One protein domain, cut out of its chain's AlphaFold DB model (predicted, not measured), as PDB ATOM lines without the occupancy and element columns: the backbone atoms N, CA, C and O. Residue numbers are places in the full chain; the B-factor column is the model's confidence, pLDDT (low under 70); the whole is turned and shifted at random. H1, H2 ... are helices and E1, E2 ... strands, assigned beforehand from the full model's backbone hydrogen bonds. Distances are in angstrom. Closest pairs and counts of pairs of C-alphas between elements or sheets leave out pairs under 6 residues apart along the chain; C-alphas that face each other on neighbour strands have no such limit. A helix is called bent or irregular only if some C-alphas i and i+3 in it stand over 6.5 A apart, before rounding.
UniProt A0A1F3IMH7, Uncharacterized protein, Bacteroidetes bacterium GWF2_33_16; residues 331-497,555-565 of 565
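What this domain is: This is residues 331 to 497 and 555 to 565 of the 565 residues of an uncharacterized protein of Bacteroidetes bacterium GWF2_33_16 (UniProt A0A1F3IMH7). The domain is one long, twisted sheet of twelve strands that curls like an open trough round one helix, H1, with arm H1a in the hollow and arm H1b only grazing the sheet. The trough does not close into a barrel: the edge strands E11 and E12 are apart. The printed part has 178 residues, with one named helix followed by twelve named strands, E1 to E12; neighbours in the sheet are antiparallel, the sheet is branched at E9, and the class is mostly strand. The whole is compact, with a radius of gyration of the C-alphas of 16.8 A, and rounded, with spans of 46 by 38 by 32 A.

How they stand to each other: Begin in the sheet with E5, residues 423 to 429, which has E4, residues 411 to 420, on one side and E6, residues 432 to 440, on the other. E4 and E5 form a hairpin, with N 418 and O 426 at 2.9 A; E5 and E6 form another, with N 427 and O 435 at 2.9 A. Walk one way from E4 through E3, residues 396 to 404, and E2, residues 382 to 390, to E1, residues 369 to 378. You will find N 401 and O 413 at 2.9 A between E3 and E4, N 387 and O 400 at 2.8 A between E2 and E3, and N 374 and O 386 at 2.9 A between E1 and E2, each pair a hairpin. On the other side of E1 is the edge strand E12, residues 556 to 564, antiparallel to it at 165 degrees, with N 373 and O 561 at 2.9 A. Walk the other way from E6 through the hairpins to E7, residues 443 to 450, E8, residues 455 to 462, and E9, residues 469 to 477: N 438 and O 446 are 2.9 A apart, N 447 and O 459 2.9 A, and N 458 and O 474 2.8 A. On the other side of E9 from E8, the pairing is staggered: E10, residues 480 to 483, pairs with residues 474 to 477, with N 475 and O 482 at 2.8 A, and E11, residues 488 to 492, pairs with residues 469 to 471, with N 471 and O 488 at 2.8 A. E1 to E10 make a meander, each strand the antiparallel neighbour of the one before. Now look at H1, residues 331 to 351, assigned as one helix by its hydrogen bonds but bent: C-alphas 341 and 344 are 6.7 A apart. Its arms H1a, residues 331 to 341, and H1b, residues 344 to 351, stand at a shallow tilt of 29 degrees. H1a is on the sheet, which curls round it; its closest C-alphas to E7 are those of Gly 335 and Leu 444, 5.2 A, and to E5 those of Thr 332 and Lys 423, 6.1 A. In both arms every O i to N i+4 pair is within hydrogen-bond range.

Where its parts are: Find C-alpha 331 at (24.905, -45.521, -6.377); from there H1a runs 14.9 A. E1 begins at C-alpha 369, (14.465, -53.292, -24.984), and is 27.4 A long. E4 is 29.9 A, E2 26.5 A and E9 25.4 A; E10 has four residues. E12 runs 26.4 A and ends at C-alpha 564, (11.865, -54.363, -28.151).

The domain as a whole: The two C-alphas farthest apart are those of Asp 407 and Asn 464, 50.7 A. Residues 498 to 554 are not printed, and C-alphas 497 and 555 are 29.1 A apart across this cut. The link from H1 to E1, residues 352 to 368, is long. The mean pLDDT of the printed part is 78.6; 40 residues are under 70, among them residues 354 to 369 and 493 to 497.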
ATOM      1  N   ASP A 331      23.509 -45.815  -6.045       70.06
ATOM      2  CA  ASP A 331      24.905 -45.521  -6.377       70.06
ATOM      3  C   ASP A 331      25.455 -46.334  -7.560       70.06
ATOM      4  O   ASP A 331      26.158 -45.755  -8.388       70.06
ATOM      5  N   THR A 332      25.082 -47.609  -7.729       68.94
ATOM      6  CA  THR A 332      25.438 -48.377  -8.939       68.94
ATOM      7  C   THR A 332      24.762 -47.795 -10.185       68.94
ATOM      8  O   THR A 332      25.424 -47.575 -11.201       68.94
ATOM      9  N   GLN A 333      23.467 -47.457 -10.105       69.44
ATOM     10  CA  GLN A 333      22.742 -46.796 -11.200       69.44
ATOM     11  C   GLN A 333      23.380 -45.449 -11.556       69.44
ATOM     12  O   GLN A 333      23.614 -45.163 -12.727       69.44
ATOM     13  N   LYS A 334      23.707 -44.634 -10.547       73.31
ATOM     14  CA  LYS A 334      24.427 -43.359 -10.678       73.31
ATOM     15  C   LYS A 334      25.824 -43.538 -11.279       73.31
ATOM     16  O   LYS A 334      26.217 -42.731 -12.114       73.31
ATOM     17  N   GLY A 335      26.551 -44.596 -10.917       79.44
ATOM     18  CA  GLY A 335      27.843 -44.948 -11.508       79.44
ATOM     19  C   GLY A 335      27.734 -45.257 -13.001       79.44
ATOM     20  O   GLY A 335      28.446 -44.657 -13.804       79.44
ATOM     21  N   ASN A 336      26.788 -46.115 -13.393       78.38
ATOM     22  CA  ASN A 336      26.556 -46.453 -14.801       78.38
ATOM     23  C   ASN A 336      26.003 -45.248 -15.600       78.38
ATOM     24  O   ASN A 336      26.457 -45.000 -16.716       78.38
ATOM     25  N   LYS A 337      25.095 -44.443 -15.012       76.88
ATOM     26  CA  LYS A 337      24.628 -43.150 -15.562       76.88
ATOM     27  C   LYS A 337      25.811 -42.210 -15.825       76.88
ATOM     28  O   LYS A 337      25.899 -41.634 -16.905       76.88
ATOM     29  N   LEU A 338      26.729 -42.071 -14.864       80.44
ATOM     30  CA  LEU A 338      27.913 -41.221 -14.995       80.44
ATOM     31  C   LEU A 338      28.903 -41.762 -16.036       80.44
ATOM     32  O   LEU A 338      29.504 -40.978 -16.762       80.44
ATOM     33  N   PHE A 339      29.055 -43.084 -16.159       86.06
ATOM     34  CA  PHE A 339      29.860 -43.674 -17.226       86.06
ATOM     35  C   PHE A 339      29.326 -43.312 -18.617       86.06
ATOM     36  O   PHE A 339      30.058 -42.710 -19.403       86.06
ATOM     37  N   PHE A 340      28.066 -43.637 -18.916       80.06
ATOM     38  CA  PHE A 340      27.509 -43.438 -20.257       80.06
ATOM     39  C   PHE A 340      27.352 -41.955 -20.616       80.06
ATOM     40  O   PHE A 340      27.863 -41.520 -21.646       80.06
ATOM     41  N   ASN A 341      26.730 -41.163 -19.737       75.56
ATOM     42  CA  ASN A 341      26.351 -39.773 -20.023       75.56
ATOM     43  C   ASN A 341      27.510 -38.764 -19.931       75.56
ATOM     44  O   ASN A 341      27.272 -37.567 -20.113       75.56
ATOM     45  N   LEU A 342      28.718 -39.212 -19.564       78.56
ATOM     46  CA  LEU A 342      29.890 -38.352 -19.402       78.56
ATOM     47  C   LEU A 342      31.152 -38.959 -20.023       78.56
ATOM     48  O   LEU A 342      31.731 -38.362 -20.920       78.56
ATOM     49  N   PHE A 343      31.600 -40.132 -19.566       84.12
ATOM     50  CA  PHE A 343      32.906 -40.676 -19.967       84.12
ATOM     51  C   PHE A 343      32.882 -41.396 -21.318       84.12
ATOM     52  O   PHE A 343      33.819 -41.250 -22.106       84.12
ATOM     53  N   PHE A 344      31.822 -42.156 -21.603       84.44
ATOM     54  CA  PHE A 344      31.625 -42.773 -22.914       84.44
ATOM     55  C   PHE A 344      31.294 -41.708 -23.969       84.44
ATOM     56  O   PHE A 344      31.905 -41.709 -25.037       84.44
ATOM     57  N   ASP A 345      30.432 -40.740 -23.625       77.00
ATOM     58  CA  ASP A 345      30.141 -39.569 -24.462       77.00
ATOM     59  C   ASP A 345      31.399 -38.761 -24.815       77.00
ATOM     60  O   ASP A 345      31.726 -38.588 -25.992       77.00
ATOM     61  N   PHE A 346      32.181 -38.361 -23.806       77.19
ATOM     62  CA  PHE A 346      33.469 -37.685 -23.991       77.19
ATOM     63  C   PHE A 346      34.404 -38.452 -24.936       77.19
ATOM     64  O   PHE A 346      35.052 -37.857 -25.794       77.19
ATOM     65  N   TYR A 347      34.493 -39.776 -24.803       80.25
ATOM     66  CA  TYR A 347      35.399 -40.568 -25.629       80.25
ATOM     67  C   TYR A 347      34.971 -40.594 -27.101       80.25
ATOM     68  O   TYR A 347      35.788 -40.364 -27.993       80.25
ATOM     69  N   LEU A 348      33.690 -40.842 -27.372       77.31
ATOM     70  CA  LEU A 348      33.172 -40.860 -28.739       77.31
ATOM     71  C   LEU A 348      33.281 -39.474 -29.398       77.31
ATOM     72  O   LEU A 348      33.723 -39.360 -30.541       77.31
ATOM     73  N   THR A 349      32.975 -38.410 -28.655       71.44
ATOM     74  CA  THR A 349      33.016 -37.032 -29.166       71.44
ATOM     75  C   THR A 349      34.433 -36.481 -29.325       71.44
ATOM     76  O   THR A 349      34.788 -36.018 -30.405       71.44
ATOM     77  N   GLN A 350      35.284 -36.566 -28.300       70.44
ATOM     78  CA  GLN A 350      36.619 -35.952 -28.315       70.44
ATOM     79  C   GLN A 350      37.697 -36.857 -28.926       70.44
ATOM     80  O   GLN A 350      38.604 -36.367 -29.600       70.44
ATOM     81  N   VAL A 351      37.619 -38.180 -28.722       73.31
ATOM     82  CA  VAL A 351      38.646 -39.125 -29.210       73.31
ATOM     83  C   VAL A 351      38.295 -39.674 -30.588       73.31
ATOM     84  O   VAL A 351      39.174 -39.737 -31.448       73.31
ATOM     85  N   LEU A 352      37.030 -40.037 -30.830       74.69
ATOM     86  CA  LEU A 352      36.580 -40.531 -32.142       74.69
ATOM     87  C   LEU A 352      35.989 -39.448 -33.058       74.69
ATOM     88  O   LEU A 352      35.666 -39.752 -34.207       74.69
ATOM     89  N   ARG A 353      35.919 -38.189 -32.596       70.31
ATOM     90  CA  ARG A 353      35.438 -37.027 -33.370       70.31
ATOM     91  C   ARG A 353      34.021 -37.216 -33.925       70.31
ATOM     92  O   ARG A 353      33.752 -36.872 -35.080       70.31
ATOM     93  N   GLN A 354      33.150 -37.794 -33.102       67.81
ATOM     94  CA  GLN A 354      31.708 -37.832 -33.328       67.81
ATOM     95  C   GLN A 354      31.073 -36.485 -32.947       67.81
ATOM     96  O   GLN A 354      31.524 -35.812 -32.016       67.81
ATOM     97  N   THR A 355      29.975 -36.113 -33.599       58.56
ATOM     98  CA  THR A 355      29.111 -35.038 -33.095       58.56
ATOM     99  C   THR A 355      28.301 -35.483 -31.862       58.56
ATOM    100  O   THR A 355      27.838 -36.619 -31.762       58.56
ATOM    101  N   SER A 356      28.142 -34.602 -30.869       52.56
ATOM    102  CA  SER A 356      27.746 -34.969 -29.492       52.56
ATOM    103  C   SER A 356      26.258 -35.265 -29.264       52.56
ATOM    104  O   SER A 356      25.745 -34.947 -28.195       52.56
ATOM    105  N   LEU A 357      25.525 -35.757 -30.268       55.66
ATOM    106  CA  LEU A 357      24.054 -35.810 -30.220       55.66
ATOM    107  C   LEU A 357      23.470 -37.227 -30.210       55.66
ATOM    108  O   LEU A 357      22.342 -37.427 -29.762       55.66
ATOM    109  N   ILE A 358      24.227 -38.217 -30.683       54.31
ATOM    110  CA  ILE A 358      23.776 -39.613 -30.774       54.31
ATOM    111  C   ILE A 358      23.857 -40.355 -29.420       54.31
ATOM    112  O   ILE A 358      23.185 -41.367 -29.233       54.31
ATOM    113  N   ILE A 359      24.659 -39.884 -28.457       51.91
ATOM    114  CA  ILE A 359      25.075 -40.703 -27.296       51.91
ATOM    115  C   ILE A 359      24.149 -40.553 -26.086       51.91
ATOM    116  O   ILE A 359      23.942 -41.514 -25.347       51.91
ATOM    117  N   ASP A 360      23.471 -39.414 -25.946       55.09
ATOM    118  CA  ASP A 360      22.411 -39.196 -24.950       55.09
ATOM    119  C   ASP A 360      21.163 -40.079 -25.149       55.09
ATOM    120  O   ASP A 360      20.159 -39.933 -24.449       55.09
ATOM    121  N   TYR A 361      21.213 -40.994 -26.118       56.47
ATOM    122  CA  TYR A 361      20.160 -41.938 -26.451       56.47
ATOM    123  C   TYR A 361      20.378 -43.357 -25.961       56.47
ATOM    124  O   TYR A 361      19.523 -44.187 -26.259       56.47
ATOM    125  N   ILE A 362      21.454 -43.646 -25.224       66.88
ATOM    126  CA  ILE A 362      21.655 -44.945 -24.573       66.88
ATOM    127  C   ILE A 362      20.821 -44.980 -23.280       66.88
ATOM    128  O   ILE A 362      21.293 -44.477 -22.257       66.88
ATOM    129  N   PRO A 363      19.605 -45.573 -23.248       65.69
ATOM    130  CA  PRO A 363      19.024 -45.942 -21.970       65.69
ATOM    131  C   PRO A 363      20.005 -46.863 -21.247       65.69
ATOM    132  O   PRO A 363      20.544 -47.793 -21.842       65.69
ATOM    133  N   ILE A 364      20.255 -46.588 -19.971       64.69
ATOM    134  CA  ILE A 364      21.155 -47.394 -19.127       64.69
ATOM    135  C   ILE A 364      20.417 -48.604 -18.530       64.69
ATOM    136  O   ILE A 364      21.043 -49.596 -18.165       64.69
ATOM    137  N   TYR A 365      19.089 -48.513 -18.453       64.06
ATOM    138  CA  TYR A 365      18.184 -49.583 -18.054       64.06
ATOM    139  C   TYR A 365      16.825 -49.362 -18.731       64.06
ATOM    140  O   TYR A 365      16.181 -48.334 -18.510       64.06
ATOM    141  N   THR A 366      16.389 -50.277 -19.592       61.56
ATOM    142  CA  THR A 366      15.029 -50.283 -20.163       61.56
ATOM    143  C   THR A 366      14.609 -51.728 -20.415       61.56
ATOM    144  O   THR A 366      15.007 -52.288 -21.436       61.56
ATOM    145  N   PRO A 367      13.847 -52.348 -19.495       56.12
ATOM    146  CA  PRO A 367      13.368 -53.720 -19.645       56.12
ATOM    147  C   PRO A 367      12.682 -53.960 -20.990       56.12
ATOM    148  O   PRO A 367      12.105 -53.043 -21.578       56.12
ATOM    149  N   ASP A 368      12.771 -55.195 -21.480       56.56
ATOM    150  CA  ASP A 368      12.260 -55.641 -22.781       56.56
ATOM    151  C   ASP A 368      12.860 -54.918 -24.021       56.56
ATOM    152  O   ASP A 368      12.616 -55.356 -25.148       56.56
ATOM    153  N   LEU A 369      13.701 -53.879 -23.875       61.66
ATOM    154  CA  LEU A 369      14.465 -53.292 -24.984       61.66
ATOM    155  C   LEU A 369      15.589 -54.246 -25.401       61.66
ATOM    156  O   LEU A 369      16.438 -54.614 -24.598       61.66
ATOM    157  N   LYS A 370      15.623 -54.603 -26.683       72.94
ATOM    158  CA  LYS A 370      16.610 -55.509 -27.285       72.94
ATOM    159  C   LYS A 370      17.750 -54.753 -27.958       72.94
ATOM    160  O   LYS A 370      18.911 -55.164 -27.916       72.94
ATOM    161  N   ARG A 371      17.412 -53.662 -28.647       82.88
ATOM    162  CA  ARG A 371      18.341 -52.898 -29.483       82.88
ATOM    163  C   ARG A 371      17.851 -51.469 -29.667       82.88
ATOM    164  O   ARG A 371      16.670 -51.233 -29.894       82.88
ATOM    165  N   MET A 372      18.779 -50.526 -29.616       85.31
ATOM    166  CA  MET A 372      18.558 -49.132 -29.982       85.31
ATOM    167  C   MET A 372      19.471 -48.802 -31.157       85.31
ATOM    168  O   MET A 372      20.660 -49.111 -31.128       85.31
ATOM    169  N   GLU A 373      18.913 -48.201 -32.197       87.69
ATOM    170  CA  GLU A 373      19.676 -47.623 -33.297       87.69
ATOM    171  C   GLU A 373      19.435 -46.122 -33.299       87.69
ATOM    172  O   GLU A 373      18.287 -45.689 -33.357       87.69
ATOM    173  N   ALA A 374      20.501 -45.337 -33.255       82.81
ATOM    174  CA  ALA A 374      20.456 -43.899 -33.446       82.81
ATOM    175  C   ALA A 374      21.323 -43.552 -34.658       82.81
ATOM    176  O   ALA A 374      22.495 -43.922 -34.719       82.81
ATOM    177  N   SER A 375      20.737 -42.875 -35.638       82.19
ATOM    178  CA  SER A 375      21.426 -42.395 -36.832       82.19
ATOM    179  C   SER A 375      21.279 -40.891 -36.951       82.19
ATOM    180  O   SER A 375      20.203 -40.345 -36.724       82.19
ATOM    181  N   GLN A 376      22.361 -40.236 -37.342       77.94
ATOM    182  CA  GLN A 376      22.401 -38.812 -37.599       77.94
ATOM    183  C   GLN A 376      22.975 -38.573 -38.986       77.94
ATOM    184  O   GLN A 376      23.959 -39.201 -39.383       77.94
ATOM    185  N   THR A 377      22.373 -37.618 -39.680       70.62
ATOM    186  CA  THR A 377      22.848 -37.134 -40.972       70.62
ATOM    187  C   THR A 377      23.224 -35.661 -40.809       70.62
ATOM    188  O   THR A 377      22.439 -34.878 -40.269       70.62
ATOM    189  N   TYR A 378      24.438 -35.290 -41.217       66.62
ATOM    190  CA  TYR A 378      24.922 -33.908 -41.250       66.62
ATOM    191  C   TYR A 378      25.261 -33.542 -42.697       66.62
ATOM    192  O   TYR A 378      26.086 -34.221 -43.311       66.62
ATOM    193  N   SER A 379      24.603 -32.490 -43.211       59.62
ATOM    194  CA  SER A 379      24.468 -32.214 -44.656       59.62
ATOM    195  C   SER A 379      24.065 -33.475 -45.445       59.62
ATOM    196  O   SER A 379      23.589 -34.434 -44.847       59.62
ATOM    197  N   ASP A 380      24.184 -33.505 -46.772       59.19
ATOM    198  CA  ASP A 380      23.740 -34.673 -47.554       59.19
ATOM    199  C   ASP A 380      24.727 -35.868 -47.500       59.19
ATOM    200  O   ASP A 380      24.485 -36.886 -48.147       59.19
ATOM    201  N   TYR A 381      25.834 -35.765 -46.738       63.66
ATOM    202  CA  TYR A 381      27.027 -36.611 -46.937       63.66
ATOM    203  C   TYR A 381      27.616 -37.294 -45.691       63.66
ATOM    204  O   TYR A 381      28.170 -38.384 -45.823       63.66
ATOM    205  N   ILE A 382      27.528 -36.714 -44.484       63.75
ATOM    206  CA  ILE A 382      28.099 -37.350 -43.279       63.75
ATOM    207  C   ILE A 382      27.013 -38.147 -42.561       63.75
ATOM    208  O   ILE A 382      26.056 -37.570 -42.040       63.75
ATOM    209  N   GLN A 383      27.197 -39.467 -42.484       75.62
ATOM    210  CA  GLN A 383      26.301 -40.368 -41.762       75.62
ATOM    211  C   GLN A 383      27.013 -40.985 -40.552       75.62
ATOM    212  O   GLN A 383      27.970 -41.752 -40.685       75.62
ATOM    213  N   GLU A 384      26.509 -40.676 -39.360       81.19
ATOM    214  CA  GLU A 384      26.926 -41.282 -38.094       81.19
ATOM    215  C   GLU A 384      25.829 -42.250 -37.623       81.19
ATOM    216  O   GLU A 384      24.638 -41.935 -37.681       81.19
ATOM    217  N   LYS A 385      26.204 -43.448 -37.160       84.56
ATOM    218  CA  LYS A 385      25.258 -44.437 -36.627       84.56
ATOM    219  C   LYS A 385      25.803 -45.121 -35.382       84.56
ATOM    220  O   LYS A 385      26.872 -45.721 -35.414       84.56
ATOM    221  N   LEU A 386      25.024 -45.101 -34.307       85.25
ATOM    222  CA  LEU A 386      25.236 -45.896 -33.104       85.25
ATOM    223  C   LEU A 386      24.177 -46.997 -33.038       85.25
ATOM    224  O   LEU A 386      22.985 -46.746 -33.203       85.25
ATOM    225  N   ILE A 387      24.611 -48.222 -32.778       87.25
ATOM    226  CA  ILE A 387      23.745 -49.367 -32.496       87.25
ATOM    227  C   ILE A 387      24.123 -49.860 -31.110       87.25
ATOM    228  O   ILE A 387      25.244 -50.320 -30.933       87.25
ATOM    229  N   VAL A 388      23.220 -49.800 -30.138       85.12
ATOM    230  CA  VAL A 388      23.420 -50.437 -28.832       85.12
ATOM    231  C   VAL A 388      22.566 -51.689 -28.764       85.12
ATOM    232  O   VAL A 388      21.364 -51.639 -29.022       85.12
ATOM    233  N   ASN A 389      23.192 -52.812 -28.424       81.25
ATOM    234  CA  ASN A 389      22.496 -54.059 -28.138       81.25
ATOM    235  C   ASN A 389      22.377 -54.216 -26.624       81.25
ATOM    236  O   ASN A 389      23.327 -53.948 -25.884       81.25
ATOM    237  N   TYR A 390      21.212 -54.667 -26.186       73.06
ATOM    238  CA  TYR A 390      20.840 -54.821 -24.789       73.06
ATOM    239  C   TYR A 390      20.734 -56.303 -24.440       73.06
ATOM    240  O   TYR A 390      20.504 -57.141 -25.317       73.06
ATOM    241  N   ASP A 391      20.910 -56.636 -23.165       60.81
ATOM    242  CA  ASP A 391      20.435 -57.919 -22.654       60.81
ATOM    243  C   ASP A 391      18.930 -57.877 -22.362       60.81
ATOM    244  O   ASP A 391      18.277 -56.837 -22.426       60.81
ATOM    245  N   TYR A 392      18.374 -59.033 -22.012       50.50
ATOM    246  CA  TYR A 392      16.961 -59.176 -21.668       50.50
ATOM    247  C   TYR A 392      16.544 -58.424 -20.390       50.50
ATOM    248  O   TYR A 392      15.354 -58.220 -20.180       50.50
ATOM    249  N   SER A 393      17.492 -57.976 -19.555       48.75
ATOM    250  CA  SER A 393      17.197 -57.090 -18.417       48.75
ATOM    251  C   SER A 393      17.120 -55.613 -18.822       48.75
ATOM    252  O   SER A 393      16.734 -54.770 -18.016       48.75
ATOM    253  N   GLY A 394      17.451 -55.285 -20.076       55.56
ATOM    254  CA  GLY A 394      17.464 -53.916 -20.571       55.56
ATOM    255  C   GLY A 394      18.759 -53.162 -20.282       55.56
ATOM    256  O   GLY A 394      18.756 -51.930 -20.329       55.56
ATOM    257  N   VAL A 395      19.854 -53.864 -19.977       71.12
ATOM    258  CA  VAL A 395      21.182 -53.278 -19.734       71.12
ATOM    259  C   VAL A 395      22.018 -53.311 -21.027       71.12
ATOM    260  O   VAL A 395      22.021 -54.333 -21.719       71.12
ATOM    261  N   PRO A 396      22.743 -52.232 -21.398       78.19
ATOM    262  CA  PRO A 396      23.615 -52.236 -22.573       78.19
ATOM    263  C   PRO A 396      24.704 -53.319 -22.495       78.19
ATOM    264  O   PRO A 396      25.555 -53.271 -21.610       78.19
ATOM    265  N   LEU A 397      24.749 -54.245 -23.456       80.31
ATOM    266  CA  LEU A 397      25.815 -55.252 -23.590       80.31
ATOM    267  C   LEU A 397      26.970 -54.774 -24.469       80.31
ATOM    268  O   LEU A 397      28.138 -55.048 -24.192       80.31
ATOM    269  N   SER A 398      26.637 -54.095 -25.563       87.19
ATOM    270  CA  SER A 398      27.610 -53.653 -26.554       87.19
ATOM    271  C   SER A 398      27.097 -52.466 -27.350       87.19
ATOM    272  O   SER A 398      25.887 -52.263 -27.472       87.19
ATOM    273  N   ALA A 399      28.018 -51.700 -27.925       88.81
ATOM    274  CA  ALA A 399      27.711 -50.614 -28.840       88.81
ATOM    275  C   ALA A 399      28.572 -50.712 -30.104       88.81
ATOM    276  O   ALA A 399      29.786 -50.837 -30.018       88.81
ATOM    277  N   THR A 400      27.969 -50.606 -31.281       89.56
ATOM    278  CA  THR A 400      28.678 -50.427 -32.549       89.56
ATOM    279  C   THR A 400      28.503 -48.981 -32.990       89.56
ATOM    280  O   THR A 400      27.384 -48.564 -33.282       89.56
ATOM    281  N   TYR A 401      29.590 -48.215 -33.046       86.44
ATOM    282  CA  TYR A 401      29.606 -46.885 -33.653       86.44
ATOM    283  C   TYR A 401      30.208 -46.972 -35.058       86.44
ATOM    284  O   TYR A 401      31.302 -47.506 -35.239       86.44
ATOM    285  N   ALA A 402      29.490 -46.457 -36.048       85.19
ATOM    286  CA  ALA A 402      29.892 -46.384 -37.442       85.19
ATOM    287  C   ALA A 402      29.891 -44.922 -37.895       85.19
ATOM    288  O   ALA A 402      28.908 -44.207 -37.683       85.19
ATOM    289  N   LYS A 403      30.973 -44.498 -38.552       81.94
ATOM    290  CA  LYS A 403      31.063 -43.196 -39.219       81.94
ATOM    291  C   LYS A 403      31.377 -43.378 -40.697       81.94
ATOM    292  O   LYS A 403      32.359 -44.047 -41.026       81.94
ATOM    293  N   THR A 404      30.584 -42.743 -41.549       77.44
ATOM    294  CA  THR A 404      30.833 -42.621 -42.987       77.44
ATOM    295  C   THR A 404      31.024 -41.144 -43.319       77.44
ATOM    296  O   THR A 404      30.172 -40.316 -42.996       77.44
ATOM    297  N   GLU A 405      32.157 -40.828 -43.937       74.44
ATOM    298  CA  GLU A 405      32.463 -39.526 -44.539       74.44
ATOM    299  C   GLU A 405      32.473 -39.706 -46.070       74.44
ATOM    300  O   GLU A 405      32.590 -40.836 -46.553       74.44
ATOM    301  N   GLU A 406      32.309 -38.621 -46.828       64.06
ATOM    302  CA  GLU A 406      32.268 -38.656 -48.298       64.06
ATOM    303  C   GLU A 406      33.535 -39.331 -48.867       64.06
ATOM    304  O   GLU A 406      34.646 -39.072 -48.405       64.06
ATOM    305  N   ASP A 407      33.354 -40.258 -49.812       61.09
ATOM    306  CA  ASP A 407      34.390 -41.120 -50.412       61.09
ATOM    307  C   ASP A 407      35.235 -42.008 -49.457       61.09
ATOM    308  O   ASP A 407      36.106 -42.758 -49.914       61.09
ATOM    309  N   GLU A 408      34.961 -42.033 -48.146       66.62
ATOM    310  CA  GLU A 408      35.641 -42.923 -47.196       66.62
ATOM    311  C   GLU A 408      34.914 -44.261 -46.953       66.62
ATOM    312  O   GLU A 408      33.687 -44.383 -46.968       66.62
ATOM    313  N   LYS A 409      35.689 -45.308 -46.632       71.81
ATOM    314  CA  LYS A 409      35.123 -46.564 -46.116       71.81
ATOM    315  C   LYS A 409      34.575 -46.351 -44.697       71.81
ATOM    316  O   LYS A 409      35.306 -45.796 -43.874       71.81
ATOM    317  N   PRO A 410      33.384 -46.885 -44.356       72.75
ATOM    318  CA  PRO A 410      32.816 -46.756 -43.018       72.75
ATOM    319  C   PRO A 410      33.781 -47.221 -41.922       72.75
ATOM    320  O   PRO A 410      34.226 -48.376 -41.905       72.75
ATOM    321  N   ARG A 411      34.099 -46.322 -40.988       81.69
ATOM    322  CA  ARG A 411      34.946 -46.617 -39.829       81.69
ATOM    323  C   ARG A 411      34.063 -47.178 -38.720       81.69
ATOM    324  O   ARG A 411      33.282 -46.445 -38.118       81.69
ATOM    325  N   ASN A 412      34.190 -48.482 -38.474       85.19
ATOM    326  CA  ASN A 412      33.401 -49.210 -37.481       85.19
ATOM    327  C   ASN A 412      34.200 -49.445 -36.191       85.19
ATOM    328  O   ASN A 412      35.318 -49.968 -36.207       85.19
ATOM    329  N   TYR A 413      33.581 -49.104 -35.067       86.81
ATOM    330  CA  TYR A 413      34.109 -49.249 -33.721       86.81
ATOM    331  C   TYR A 413      33.126 -50.084 -32.899       86.81
ATOM    332  O   TYR A 413      32.044 -49.618 -32.548       86.81
ATOM    333  N   GLN A 414      33.498 -51.328 -32.615       89.56
ATOM    334  CA  GLN A 414      32.753 -52.212 -31.731       89.56
ATOM    335  C   GLN A 414      33.215 -51.989 -30.293       89.56
ATOM    336  O   GLN A 414      34.412 -52.054 -30.020       89.56
ATOM    337  N   PHE A 415      32.274 -51.753 -29.387       88.88
ATOM    338  CA  PHE A 415      32.483 -51.628 -27.952       88.88
ATOM    339  C   PHE A 415      31.751 -52.743 -27.222       88.88
ATOM    340  O   PHE A 415      30.554 -52.928 -27.431       88.88
ATOM    341  N   ASP A 416      32.446 -53.428 -26.322       86.94
ATOM    342  CA  ASP A 416      31.874 -54.511 -25.527       86.94
ATOM    343  C   ASP A 416      31.978 -54.147 -24.043       86.94
ATOM    344  O   ASP A 416      33.056 -53.802 -23.547       86.94
ATOM    345  N   PHE A 417      30.841 -54.174 -23.345       87.44
ATOM    346  CA  PHE A 417      30.719 -53.739 -21.958       87.44
ATOM    347  C   PHE A 417      30.801 -54.951 -21.021       87.44
ATOM    348  O   PHE A 417      29.999 -55.881 -21.107       87.44
ATOM    349  N   LYS A 418      31.779 -54.959 -20.107       85.56
ATOM    350  CA  LYS A 418      31.930 -56.014 -19.097       85.56
ATOM    351  C   LYS A 418      31.366 -55.548 -17.762       85.56
ATOM    352  O   LYS A 418      31.771 -54.502 -17.251       85.56
ATOM    353  N   TYR A 419      30.516 -56.384 -17.176       81.31
ATOM    354  CA  TYR A 419      29.883 -56.140 -15.888       81.31
ATOM    355  C   TYR A 419      30.400 -57.075 -14.790       81.31
ATOM    356  O   TYR A 419      30.838 -58.193 -15.066       81.31
ATOM    357  N   ASP A 420      30.302 -56.600 -13.554       77.12
ATOM    358  CA  ASP A 420      30.400 -57.359 -12.306       77.12
ATOM    359  C   ASP A 420      29.337 -56.796 -11.351       77.12
ATOM    360  O   ASP A 420      29.279 -55.582 -11.160       77.12
ATOM    361  N   ASN A 421      28.449 -57.636 -10.809       70.00
ATOM    362  CA  ASN A 421      27.355 -57.212  -9.921       70.00
ATOM    363  C   ASN A 421      26.583 -55.969 -10.439       70.00
ATOM    364  O   ASN A 421      26.389 -54.986  -9.722       70.00
ATOM    365  N   ASN A 422      26.186 -55.992 -11.720       68.19
ATOM    366  CA  ASN A 422      25.504 -54.906 -12.450       68.19
ATOM    367  C   ASN A 422      26.286 -53.574 -12.579       68.19
ATOM    368  O   ASN A 422      25.746 -52.583 -13.076       68.19
ATOM    369  N   LYS A 423      27.570 -53.540 -12.209       77.94
ATOM    370  CA  LYS A 423      28.494 -52.406 -12.391       77.94
ATOM    371  C   LYS A 423      29.320 -52.615 -13.651       77.94
ATOM    372  O   LYS A 423      29.868 -53.697 -13.839       77.94
ATOM    373  N   ILE A 424      29.458 -51.593 -14.492       85.00
ATOM    374  CA  ILE A 424      30.374 -51.649 -15.643       85.00
ATOM    375  C   ILE A 424      31.799 -51.584 -15.095       85.00
ATOM    376  O   ILE A 424      32.184 -50.562 -14.549       85.00
ATOM    377  N   ILE A 425      32.596 -52.643 -15.232       88.56
ATOM    378  CA  ILE A 425      33.977 -52.677 -14.711       88.56
ATOM    379  C   ILE A 425      35.037 -52.420 -15.780       88.56
ATOM    380  O   ILE A 425      36.110 -51.901 -15.478       88.56
ATOM    381  N   SER A 426      34.758 -52.754 -17.039       93.19
ATOM    382  CA  SER A 426      35.677 -52.479 -18.146       93.19
ATOM    383  C   SER A 426      34.958 -52.438 -19.484       93.19
ATOM    384  O   SER A 426      33.969 -53.142 -19.677       93.19
ATOM    385  N   VAL A 427      35.514 -51.695 -20.438       92.06
ATOM    386  CA  VAL A 427      35.022 -51.641 -21.820       92.06
ATOM    387  C   VAL A 427      36.183 -51.815 -22.792       92.06
ATOM    388  O   VAL A 427      37.208 -51.133 -22.681       92.06
ATOM    389  N   THR A 428      36.021 -52.718 -23.755       90.62
ATOM    390  CA  THR A 428      36.955 -52.928 -24.872       90.62
ATOM    391  C   THR A 428      36.432 -52.279 -26.142       90.62
ATOM    392  O   THR A 428      35.241 -52.363 -26.409       90.62
ATOM    393  N   GLN A 429      37.314 -51.689 -26.951       89.69
ATOM    394  CA  GLN A 429      37.026 -51.258 -28.321       89.69
ATOM    395  C   GLN A 429      37.778 -52.174 -29.290       89.69
ATOM    396  O   GLN A 429      39.007 -52.215 -29.246       89.69
ATOM    397  N   ASN A 430      37.082 -52.894 -30.172       87.00
ATOM    398  CA  ASN A 430      37.669 -53.865 -31.105       87.00
ATOM    399  C   ASN A 430      38.636 -54.845 -30.390       87.00
ATOM    400  O   ASN A 430      39.769 -55.043 -30.825       87.00
ATOM    401  N   ASN A 431      38.205 -55.414 -29.254       84.12
ATOM    402  CA  ASN A 431      38.992 -56.248 -28.322       84.12
ATOM    403  C   ASN A 431      40.184 -55.565 -27.606       84.12
ATOM    404  O   ASN A 431      40.887 -56.217 -26.835       84.12
ATOM    405  N   ILE A 432      40.420 -54.263 -27.791       87.25
ATOM    406  CA  ILE A 432      41.473 -53.511 -27.088       87.25
ATOM    407  C   ILE A 432      40.874 -52.847 -25.837       87.25
ATOM    408  O   ILE A 432      39.920 -52.081 -25.977       87.25
ATOM    409  N   PRO A 433      41.413 -53.059 -24.618       90.38
ATOM    410  CA  PRO A 433      40.926 -52.384 -23.413       90.38
ATOM    411  C   PRO A 433      40.990 -50.859 -23.543       90.38
ATOM    412  O   PRO A 433      42.054 -50.303 -23.841       90.38
ATOM    413  N   LYS A 434      39.852 -50.196 -23.313       92.69
ATOM    414  CA  LYS A 434      39.701 -48.740 -23.420       92.69
ATOM    415  C   LYS A 434      39.251 -48.065 -22.141       92.69
ATOM    416  O   LYS A 434      39.741 -46.977 -21.863       92.69
ATOM    417  N   PHE A 435      38.400 -48.710 -21.354       94.88
ATOM    418  CA  PHE A 435      37.970 -48.189 -20.064       94.88
ATOM    419  C   PHE A 435      38.156 -49.252 -18.991       94.88
ATOM    420  O   PHE A 435      37.837 -50.416 -19.228       94.88
ATOM    421  N   ASN A 436      38.618 -48.838 -17.813       95.56
ATOM    422  CA  ASN A 436      38.554 -49.618 -16.581       95.56
ATOM    423  C   ASN A 436      37.945 -48.738 -15.487       95.56
ATOM    424  O   ASN A 436      38.366 -47.593 -15.310       95.56
ATOM    425  N   LEU A 437      36.960 -49.263 -14.771       95.19
ATOM    426  CA  LEU A 437      36.212 -48.551 -13.745       95.19
ATOM    427  C   LEU A 437      36.484 -49.196 -12.386       95.19
ATOM    428  O   LEU A 437      36.426 -50.415 -12.246       95.19
ATOM    429  N   THR A 438      36.779 -48.376 -11.380       94.12
ATOM    430  CA  THR A 438      37.037 -48.837 -10.007       94.12
ATOM    431  C   THR A 438      35.931 -48.342  -9.094       94.12
ATOM    432  O   THR A 438      35.616 -47.154  -9.109       94.12
ATOM    433  N   TYR A 439      35.376 -49.226  -8.267       90.25
ATOM    434  CA  TYR A 439      34.317 -48.922  -7.304       90.25
ATOM    435  C   TYR A 439      34.827 -49.122  -5.870       90.25
ATOM    436  O   TYR A 439      35.753 -49.896  -5.634       90.25
ATOM    437  N   ASN A 440      34.206 -48.445  -4.905       88.19
ATOM    438  CA  ASN A 440      34.286 -48.793  -3.487       88.19
ATOM    439  C   ASN A 440      32.869 -49.148  -3.025       88.19
ATOM    440  O   ASN A 440      31.999 -48.275  -2.993       88.19
ATOM    441  N   GLY A 441      32.631 -50.433  -2.754       85.81
ATOM    442  CA  GLY A 441      31.278 -50.977  -2.657       85.81
ATOM    443  C   GLY A 441      30.515 -50.732  -3.959       85.81
ATOM    444  O   GLY A 441      30.892 -51.237  -5.019       85.81
ATOM    445  N   ASP A 442      29.464 -49.922  -3.882       82.12
ATOM    446  CA  ASP A 442      28.609 -49.556  -5.018       82.12
ATOM    447  C   ASP A 442      28.930 -48.182  -5.616       82.12
ATOM    448  O   ASP A 442      28.491 -47.860  -6.718       82.12
ATOM    449  N   THR A 443      29.718 -47.361  -4.920       83.94
ATOM    450  CA  THR A 443      30.080 -46.029  -5.398       83.94
ATOM    451  C   THR A 443      31.241 -46.125  -6.384       83.94
ATOM    452  O   THR A 443      32.338 -46.552  -6.013       83.94
ATOM    453  N   LEU A 444      31.033 -45.679  -7.625       90.00
ATOM    454  CA  LEU A 444      32.111 -45.500  -8.603       90.00
ATOM    455  C   LEU A 444      33.163 -44.530  -8.031       90.00
ATOM    456  O   LEU A 444      32.817 -43.493  -7.478       90.00
ATOM    457  N   LYS A 445      34.449 -44.879  -8.098       94.44
ATOM    458  CA  LYS A 445      35.561 -44.091  -7.532       94.44
ATOM    459  C   LYS A 445      36.531 -43.579  -8.576       94.44
ATOM    460  O   LYS A 445      37.050 -42.477  -8.406       94.44
ATOM    461  N   SER A 446      36.775 -44.331  -9.643       94.69
ATOM    462  CA  SER A 446      37.568 -43.824 -10.758       94.69
ATOM    463  C   SER A 446      37.207 -44.460 -12.092       94.69
ATOM    464  O   SER A 446      36.724 -45.592 -12.153       94.69
ATOM    465  N   VAL A 447      37.468 -43.717 -13.165       93.94
ATOM    466  CA  VAL A 447      37.414 -44.187 -14.552       93.94
ATOM    467  C   VAL A 447      38.775 -43.919 -15.183       93.94
ATOM    468  O   VAL A 447      39.214 -42.774 -15.272       93.94
ATOM    469  N   ASN A 448      39.455 -44.981 -15.608       94.50
ATOM    470  CA  ASN A 448      40.687 -44.916 -16.384       94.50
ATOM    471  C   ASN A 448      40.342 -45.108 -17.868       94.50
ATOM    472  O   ASN A 448      39.801 -46.151 -18.235       94.50
ATOM    473  N   ILE A 449      40.651 -44.106 -18.694       91.56
ATOM    474  CA  ILE A 449      40.455 -44.099 -20.146       91.56
ATOM    475  C   ILE A 449      41.814 -44.237 -20.842       91.56
ATOM    476  O   ILE A 449      42.680 -43.364 -20.737       91.56
ATOM    477  N   ARG A 450      41.994 -45.314 -21.611       90.75
ATOM    478  CA  ARG A 450      43.211 -45.576 -22.387       90.75
ATOM    479  C   ARG A 450      43.185 -44.837 -23.724       90.75
ATOM    480  O   ARG A 450      42.631 -45.314 -24.724       90.75
ATOM    481  N   MET A 451      43.858 -43.692 -23.760       83.62
ATOM    482  CA  MET A 451      43.956 -42.849 -24.952       83.62
ATOM    483  C   MET A 451      44.775 -43.547 -26.046       83.62
ATOM    484  O   MET A 451      44.305 -43.710 -27.172       83.62
ATOM    485  N   ASN A 452      45.968 -44.044 -25.705       83.25
ATOM    486  CA  ASN A 452      46.858 -44.754 -26.631       83.25
ATOM    487  C   ASN A 452      47.655 -45.866 -25.909       83.25
ATOM    488  O   ASN A 452      47.271 -46.319 -24.831       83.25
ATOM    489  N   GLN A 453      48.737 -46.375 -26.509       83.25
ATOM    490  CA  GLN A 453      49.516 -47.458 -25.900       83.25
ATOM    491  C   GLN A 453      50.186 -47.062 -24.577       83.25
ATOM    492  O   GLN A 453      50.262 -47.920 -23.697       83.25
ATOM    493  N   THR A 454      50.611 -45.803 -24.429       85.62
ATOM    494  CA  THR A 454      51.432 -45.315 -23.309       85.62
ATOM    495  C   THR A 454      50.762 -44.250 -22.438       85.62
ATOM    496  O   THR A 454      51.333 -43.864 -21.420       85.62
ATOM    497  N   THR A 455      49.582 -43.760 -22.831       86.56
ATOM    498  CA  THR A 455      48.880 -42.637 -22.188       86.56
ATOM    499  C   THR A 455      47.484 -43.045 -21.716       86.56
ATOM    500  O   THR A 455      46.644 -43.442 -22.532       86.56
ATOM    501  N   ASN A 456      47.228 -42.873 -20.419       90.56
ATOM    502  CA  ASN A 456      45.952 -43.110 -19.746       90.56
ATOM    503  C   ASN A 456      45.470 -41.826 -19.049       90.56
ATOM    504  O   ASN A 456      46.263 -41.113 -18.435       90.56
ATOM    505  N   TYR A 457      44.170 -41.544 -19.108       90.12
ATOM    506  CA  TYR A 457      43.522 -40.466 -18.352       90.12
ATOM    507  C   TYR A 457      42.722 -41.079 -17.202       90.12
ATOM    508  O   TYR A 457      41.816 -41.877 -17.432       90.12
ATOM    509  N   ILE A 458      43.067 -40.734 -15.964       92.62
ATOM    510  CA  ILE A 458      42.504 -41.317 -14.745       92.62
ATOM    511  C   ILE A 458      41.653 -40.254 -14.049       92.62
ATOM    512  O   ILE A 458      42.177 -39.330 -13.431       92.62
ATOM    513  N   TYR A 459      40.334 -40.389 -14.143       91.06
ATOM    514  CA  TYR A 459      39.368 -39.495 -13.512       91.06
ATOM    515  C   TYR A 459      38.954 -40.072 -12.158       91.06
ATOM    516  O   TYR A 459      38.299 -41.110 -12.110       91.06
ATOM    517  N   ASN A 460      39.333 -39.414 -11.063       92.75
ATOM    518  CA  ASN A 460      39.021 -39.836  -9.695       92.75
ATOM    519  C   ASN A 460      37.865 -39.007  -9.126       92.75
ATOM    520  O   ASN A 460      37.857 -37.788  -9.277       92.75
ATOM    521  N   MET A 461      36.903 -39.653  -8.469       91.69
ATOM    522  CA  MET A 461      35.638 -39.042  -8.047       91.69
ATOM    523  C   MET A 461      35.622 -38.756  -6.550       91.69
ATOM    524  O   MET A 461      35.832 -39.647  -5.721       91.69
ATOM    525  N   ASP A 462      35.330 -37.507  -6.214       90.44
ATOM    526  CA  ASP A 462      35.324 -36.987  -4.858       90.44
ATOM    527  C   ASP A 462      33.919 -36.463  -4.516       90.44
ATOM    528  O   ASP A 462      33.443 -35.454  -5.039       90.44
ATOM    529  N   TYR A 463      33.231 -37.221  -3.660       86.62
ATOM    530  CA  TYR A 463      31.834 -37.007  -3.264       86.62
ATOM    531  C   TYR A 463      31.699 -36.226  -1.949       86.62
ATOM    532  O   TYR A 463      30.614 -36.187  -1.377       86.62
ATOM    533  N   ASN A 464      32.785 -35.640  -1.432       86.81
ATOM    534  CA  ASN A 464      32.756 -34.933  -0.147       86.81
ATOM    535  C   ASN A 464      31.989 -33.596  -0.203       86.81
ATOM    536  O   ASN A 464      31.669 -33.032   0.840       86.81
ATOM    537  N   ASN A 465      31.690 -33.085  -1.401       81.94
ATOM    538  CA  ASN A 465      30.860 -31.900  -1.598       81.94
ATOM    539  C   ASN A 465      29.384 -32.323  -1.818       81.94
ATOM    540  O   ASN A 465      29.109 -33.106  -2.731       81.94
ATOM    541  N   PRO A 466      28.424 -31.827  -1.010       76.94
ATOM    542  CA  PRO A 466      27.018 -32.231  -1.100       76.94
ATOM    543  C   PRO A 466      26.284 -31.687  -2.338       76.94
ATOM    544  O   PRO A 466      25.252 -32.234  -2.717       76.94
ATOM    545  N   GLU A 467      26.792 -30.632  -2.984       76.94
ATOM    546  CA  GLU A 467      26.144 -29.985  -4.136       76.94
ATOM    547  C   GLU A 467      26.623 -30.532  -5.492       76.94
ATOM    548  O   GLU A 467      25.931 -30.405  -6.508       76.94
ATOM    549  N   ARG A 468      27.827 -31.117  -5.535       84.31
ATOM    550  CA  ARG A 468      28.460 -31.633  -6.758       84.31
ATOM    551  C   ARG A 468      29.535 -32.668  -6.445       84.31
ATOM    552  O   ARG A 468      30.238 -32.559  -5.453       84.31
ATOM    553  N   THR A 469      29.720 -33.633  -7.339       86.81
ATOM    554  CA  THR A 469      30.886 -34.527  -7.297       86.81
ATOM    555  C   THR A 469      32.050 -33.843  -8.008       86.81
ATOM    556  O   THR A 469      31.947 -33.542  -9.198       86.81
ATOM    557  N   GLU A 470      33.143 -33.589  -7.292       89.62
ATOM    558  CA  GLU A 470      34.390 -33.095  -7.885       89.62
ATOM    559  C   GLU A 470      35.100 -34.257  -8.595       89.62
ATOM    560  O   GLU A 470      35.064 -35.404  -8.140       89.62
ATOM    561  N   ILE A 471      35.759 -33.974  -9.714       89.69
ATOM    562  CA  ILE A 471      36.485 -34.964 -10.507       89.69
ATOM    563  C   ILE A 471      37.941 -34.498 -10.641       89.69
ATOM    564  O   ILE A 471      38.232 -33.401 -11.111       89.69
ATOM    565  N   LYS A 472      38.885 -35.334 -10.211       90.50
ATOM    566  CA  LYS A 472      40.328 -35.060 -10.263       90.50
ATOM    567  C   LYS A 472      40.943 -35.873 -11.395       90.50
ATOM    568  O   LYS A 472      41.045 -37.096 -11.282       90.50
ATOM    569  N   LEU A 473      41.324 -35.203 -12.484       89.12
ATOM    570  CA  LEU A 473      42.050 -35.828 -13.589       89.12
ATOM    571  C   LEU A 473      43.534 -35.957 -13.240       89.12
ATOM    572  O   LEU A 473      44.211 -34.967 -12.974       89.12
ATOM    573  N   GLN A 474      44.044 -37.177 -13.338       91.38
ATOM    574  CA  GLN A 474      45.463 -37.491 -13.354       91.38
ATOM    575  C   GLN A 474      45.815 -38.093 -14.716       91.38
ATOM    576  O   GLN A 474      45.158 -39.025 -15.183       91.38
ATOM    577  N   VAL A 475      46.850 -37.567 -15.363       89.56
ATOM    578  CA  VAL A 475      47.385 -38.116 -16.611       89.56
ATOM    579  C   VAL A 475      48.529 -39.058 -16.263       89.56
ATOM    580  O   VAL A 475      49.471 -38.678 -15.570       89.56
ATOM    581  N   GLU A 476      48.452 -40.291 -16.745       91.00
ATOM    582  CA  GLU A 476      49.542 -41.256 -16.681       91.00
ATOM    583  C   GLU A 476      50.140 -41.410 -18.080       91.00
ATOM    584  O   GLU A 476      49.441 -41.780 -19.022       91.00
ATOM    585  N   LYS A 477      51.431 -41.112 -18.224       90.62
ATOM    586  CA  LYS A 477      52.169 -41.219 -19.483       90.62
ATOM    587  C   LYS A 477      53.492 -41.938 -19.253       90.62
ATOM    588  O   LYS A 477      54.262 -41.555 -18.375       90.62
ATOM    589  N   ASP A 478      53.747 -42.983 -20.037       89.25
ATOM    590  CA  ASP A 478      54.962 -43.809 -19.954       89.25
ATOM    591  C   ASP A 478      55.215 -44.333 -18.515       89.25
ATOM    592  O   ASP A 478      56.342 -44.381 -18.025       89.25
ATOM    593  N   GLY A 479      54.128 -44.670 -17.801       85.88
ATOM    594  CA  GLY A 479      54.135 -45.126 -16.403       85.88
ATOM    595  C   GLY A 479      54.320 -44.029 -15.342       85.88
ATOM    596  O   GLY A 479      54.279 -44.327 -14.150       85.88
ATOM    597  N   LYS A 480      54.507 -42.763 -15.735       90.88
ATOM    598  CA  LYS A 480      54.613 -41.616 -14.820       90.88
ATOM    599  C   LYS A 480      53.270 -40.909 -14.692       90.88
ATOM    600  O   LYS A 480      52.612 -40.657 -15.695       90.88
ATOM    601  N   LYS A 481      52.890 -40.552 -13.466       91.75
ATOM    602  CA  LYS A 481      51.630 -39.871 -13.146       91.75
ATOM    603  C   LYS A 481      51.860 -38.387 -12.878       91.75
ATOM    604  O   LYS A 481      52.805 -38.031 -12.179       91.75
ATOM    605  N   SER A 482      50.982 -37.547 -13.410       91.50
ATOM    606  CA  SER A 482      50.944 -36.101 -13.185       91.50
ATOM    607  C   SER A 482      49.500 -35.633 -13.047       91.50
ATOM    608  O   SER A 482      48.666 -35.953 -13.898       91.50
ATOM    609  N   ASP A 483      49.206 -34.860 -12.009       89.19
ATOM    610  CA  ASP A 483      47.866 -34.323 -11.779       89.19
ATOM    611  C   ASP A 483      47.575 -33.147 -12.725       89.19
ATOM    612  O   ASP A 483      48.456 -32.336 -13.029       89.19
ATOM    613  N   SER A 484      46.338 -33.062 -13.219       81.19
ATOM    614  CA  SER A 484      45.885 -31.925 -14.022       81.19
ATOM    615  C   SER A 484      45.519 -30.739 -13.129       81.19
ATOM    616  O   SER A 484      44.951 -30.908 -12.051       81.19
ATOM    617  N   HIS A 485      45.799 -29.528 -13.609       76.31
ATOM    618  CA  HIS A 485      45.382 -28.278 -12.963       76.31
ATOM    619  C   HIS A 485      43.939 -27.887 -13.323       76.31
ATOM    620  O   HIS A 485      43.339 -27.039 -12.658       76.31
ATOM    621  N   SER A 486      43.388 -28.492 -14.377       72.12
ATOM    622  CA  SER A 486      42.029 -28.256 -14.847       72.12
ATOM    623  C   SER A 486      40.995 -28.720 -13.819       72.12
ATOM    624  O   SER A 486      41.172 -29.726 -13.128       72.12
ATOM    625  N   ARG A 487      39.887 -27.983 -13.727       72.25
ATOM    626  CA  ARG A 487      38.784 -28.278 -12.803       72.25
ATOM    627  C   ARG A 487      37.717 -29.086 -13.530       72.25
ATOM    628  O   ARG A 487      37.342 -28.741 -14.644       72.25
ATOM    629  N   TYR A 488      37.198 -30.126 -12.889       83.25
ATOM    630  CA  TYR A 488      36.150 -30.979 -13.444       83.25
ATOM    631  C   TYR A 488      35.132 -31.271 -12.341       83.25
ATOM    632  O   TYR A 488      35.525 -31.617 -11.228       83.25
ATOM    633  N   TYR A 489      33.834 -31.148 -12.619       84.94
ATOM    634  CA  TYR A 489      32.792 -31.523 -11.658       84.94
ATOM    635  C   TYR A 489      31.474 -31.881 -12.347       84.94
ATOM    636  O   TYR A 489      31.192 -31.455 -13.469       84.94
ATOM    637  N   VAL A 490      30.631 -32.632 -11.639       82.44
ATOM    638  CA  VAL A 490      29.274 -32.982 -12.072       82.44
ATOM    639  C   VAL A 490      28.254 -32.668 -10.976       82.44
ATOM    640  O   VAL A 490      28.416 -33.050  -9.817       82.44
ATOM    641  N   LYS A 491      27.187 -31.959 -11.350       81.25
ATOM    642  CA  LYS A 491      25.982 -31.750 -10.540       81.25
ATOM    643  C   LYS A 491      24.985 -32.862 -10.860       81.25
ATOM    644  O   LYS A 491      24.729 -33.155 -12.030       81.25
ATOM    645  N   LEU A 492      24.393 -33.449  -9.828       74.06
ATOM    646  CA  LEU A 492      23.424 -34.535  -9.956       74.06
ATOM    647  C   LEU A 492      22.062 -34.101  -9.409       74.06
ATOM    648  O   LEU A 492      21.984 -33.294  -8.485       74.06
ATOM    649  N   ASN A 493      20.995 -34.651  -9.978       69.00
ATOM    650  CA  ASN A 493      19.659 -34.600  -9.396       69.00
ATOM    651  C   ASN A 493      19.535 -35.626  -8.251       69.00
ATOM    652  O   ASN A 493      20.382 -36.505  -8.078       69.00
ATOM    653  N   THR A 494      18.449 -35.548  -7.482       64.69
ATOM    654  CA  THR A 494      18.157 -36.456  -6.354       64.69
ATOM    655  C   THR A 494      17.960 -37.924  -6.764       64.69
ATOM    656  O   THR A 494      18.133 -38.815  -5.933       64.69
ATOM    657  N   ASP A 495      17.657 -38.199  -8.037       58.31
ATOM    658  CA  ASP A 495      17.575 -39.540  -8.644       58.31
ATOM    659  C   ASP A 495      18.930 -40.055  -9.195       58.31
ATOM    660  O   ASP A 495      19.008 -41.127  -9.808       58.31
ATOM    661  N   GLY A 496      19.999 -39.267  -9.048       61.44
ATOM    662  CA  GLY A 496      21.323 -39.555  -9.598       61.44
ATOM    663  C   GLY A 496      21.476 -39.309 -11.105       61.44
ATOM    664  O   GLY A 496      22.515 -39.677 -11.655       61.44
ATOM    665  N   SER A 497      20.495 -38.713 -11.797       64.81
ATOM    666  CA  SER A 497      20.687 -38.219 -13.172       64.81
ATOM    667  C   SER A 497      21.613 -36.993 -13.206       64.81
ATOM    668  O   SER A 497      21.759 -36.275 -12.215       64.81
ATOM    669  N   SER A 555      19.153 -28.384 -40.208       60.22
ATOM    670  CA  SER A 555      20.245 -29.147 -40.832       60.22
ATOM    671  C   SER A 555      20.808 -30.266 -39.950       60.22
ATOM    672  O   SER A 555      21.798 -30.888 -40.330       60.22
ATOM    673  N   LEU A 556      20.208 -30.521 -38.779       66.62
ATOM    674  CA  LEU A 556      20.736 -31.468 -37.801       66.62
ATOM    675  C   LEU A 556      19.619 -32.259 -37.118       66.62
ATOM    676  O   LEU A 556      18.947 -31.767 -36.203       66.62
ATOM    677  N   GLN A 557      19.443 -33.495 -37.586       73.06
ATOM    678  CA  GLN A 557      18.408 -34.424 -37.141       73.06
ATOM    679  C   GLN A 557      19.048 -35.739 -36.687       73.06
ATOM    680  O   GLN A 557      19.873 -36.311 -37.400       73.06
ATOM    681  N   VAL A 558      18.649 -36.215 -35.507       75.44
ATOM    682  CA  VAL A 558      18.950 -37.562 -35.013       75.44
ATOM    683  C   VAL A 558      17.657 -38.364 -35.040       75.44
ATOM    684  O   VAL A 558      16.668 -37.976 -34.418       75.44
ATOM    685  N   GLU A 559      17.665 -39.487 -35.742       79.19
ATOM    686  CA  GLU A 559      16.568 -40.451 -35.761       79.19
ATOM    687  C   GLU A 559      16.933 -41.637 -34.870       79.19
ATOM    688  O   GLU A 559      18.035 -42.180 -34.964       79.19
ATOM    689  N   ARG A 560      16.013 -42.032 -33.989       80.88
ATOM    690  CA  ARG A 560      16.167 -43.146 -33.055       80.88
ATOM    691  C   ARG A 560      15.088 -44.192 -33.293       80.88
ATOM    692  O   ARG A 560      13.897 -43.924 -33.182       80.88
ATOM    693  N   LYS A 561      15.525 -45.429 -33.493       82.62
ATOM    694  CA  LYS A 561      14.681 -46.617 -33.515       82.62
ATOM    695  C   LYS A 561      14.940 -47.457 -32.271       82.62
ATOM    696  O   LYS A 561      16.052 -47.941 -32.063       82.62
ATOM    697  N   LEU A 562      13.903 -47.652 -31.463       77.06
ATOM    698  CA  LEU A 562      13.897 -48.631 -30.380       77.06
ATOM    699  C   LEU A 562      13.300 -49.941 -30.900       77.06
ATOM    700  O   LEU A 562      12.290 -49.942 -31.601       77.06
ATOM    701  N   ILE A 563      13.957 -51.054 -30.593       75.69
ATOM    702  CA  ILE A 563      13.541 -52.404 -30.958       75.69
ATOM    703  C   ILE A 563      13.421 -53.179 -29.651       75.69
ATOM    704  O   ILE A 563      14.422 -53.432 -28.978       75.69
ATOM    705  N   TYR A 564      12.190 -53.523 -29.298       69.00
ATOM    706  CA  TYR A 564      11.865 -54.363 -28.151       69.00
ATOM    707  C   TYR A 564      11.899 -55.846 -28.561       69.00
ATOM    708  O   TYR A 564      12.052 -56.154 -29.750       69.00
ATOM    709  N   ASN A 565      11.866 -56.753 -27.583       53.16
ATOM    710  CA  ASN A 565      11.802 -58.197 -27.835       53.16
ATOM    711  C   ASN A 565      10.449 -58.656 -28.383       53.16
ATOM    712  O   ASN A 565       9.426 -58.035 -28.025       53.16
TER     713      ASN A 565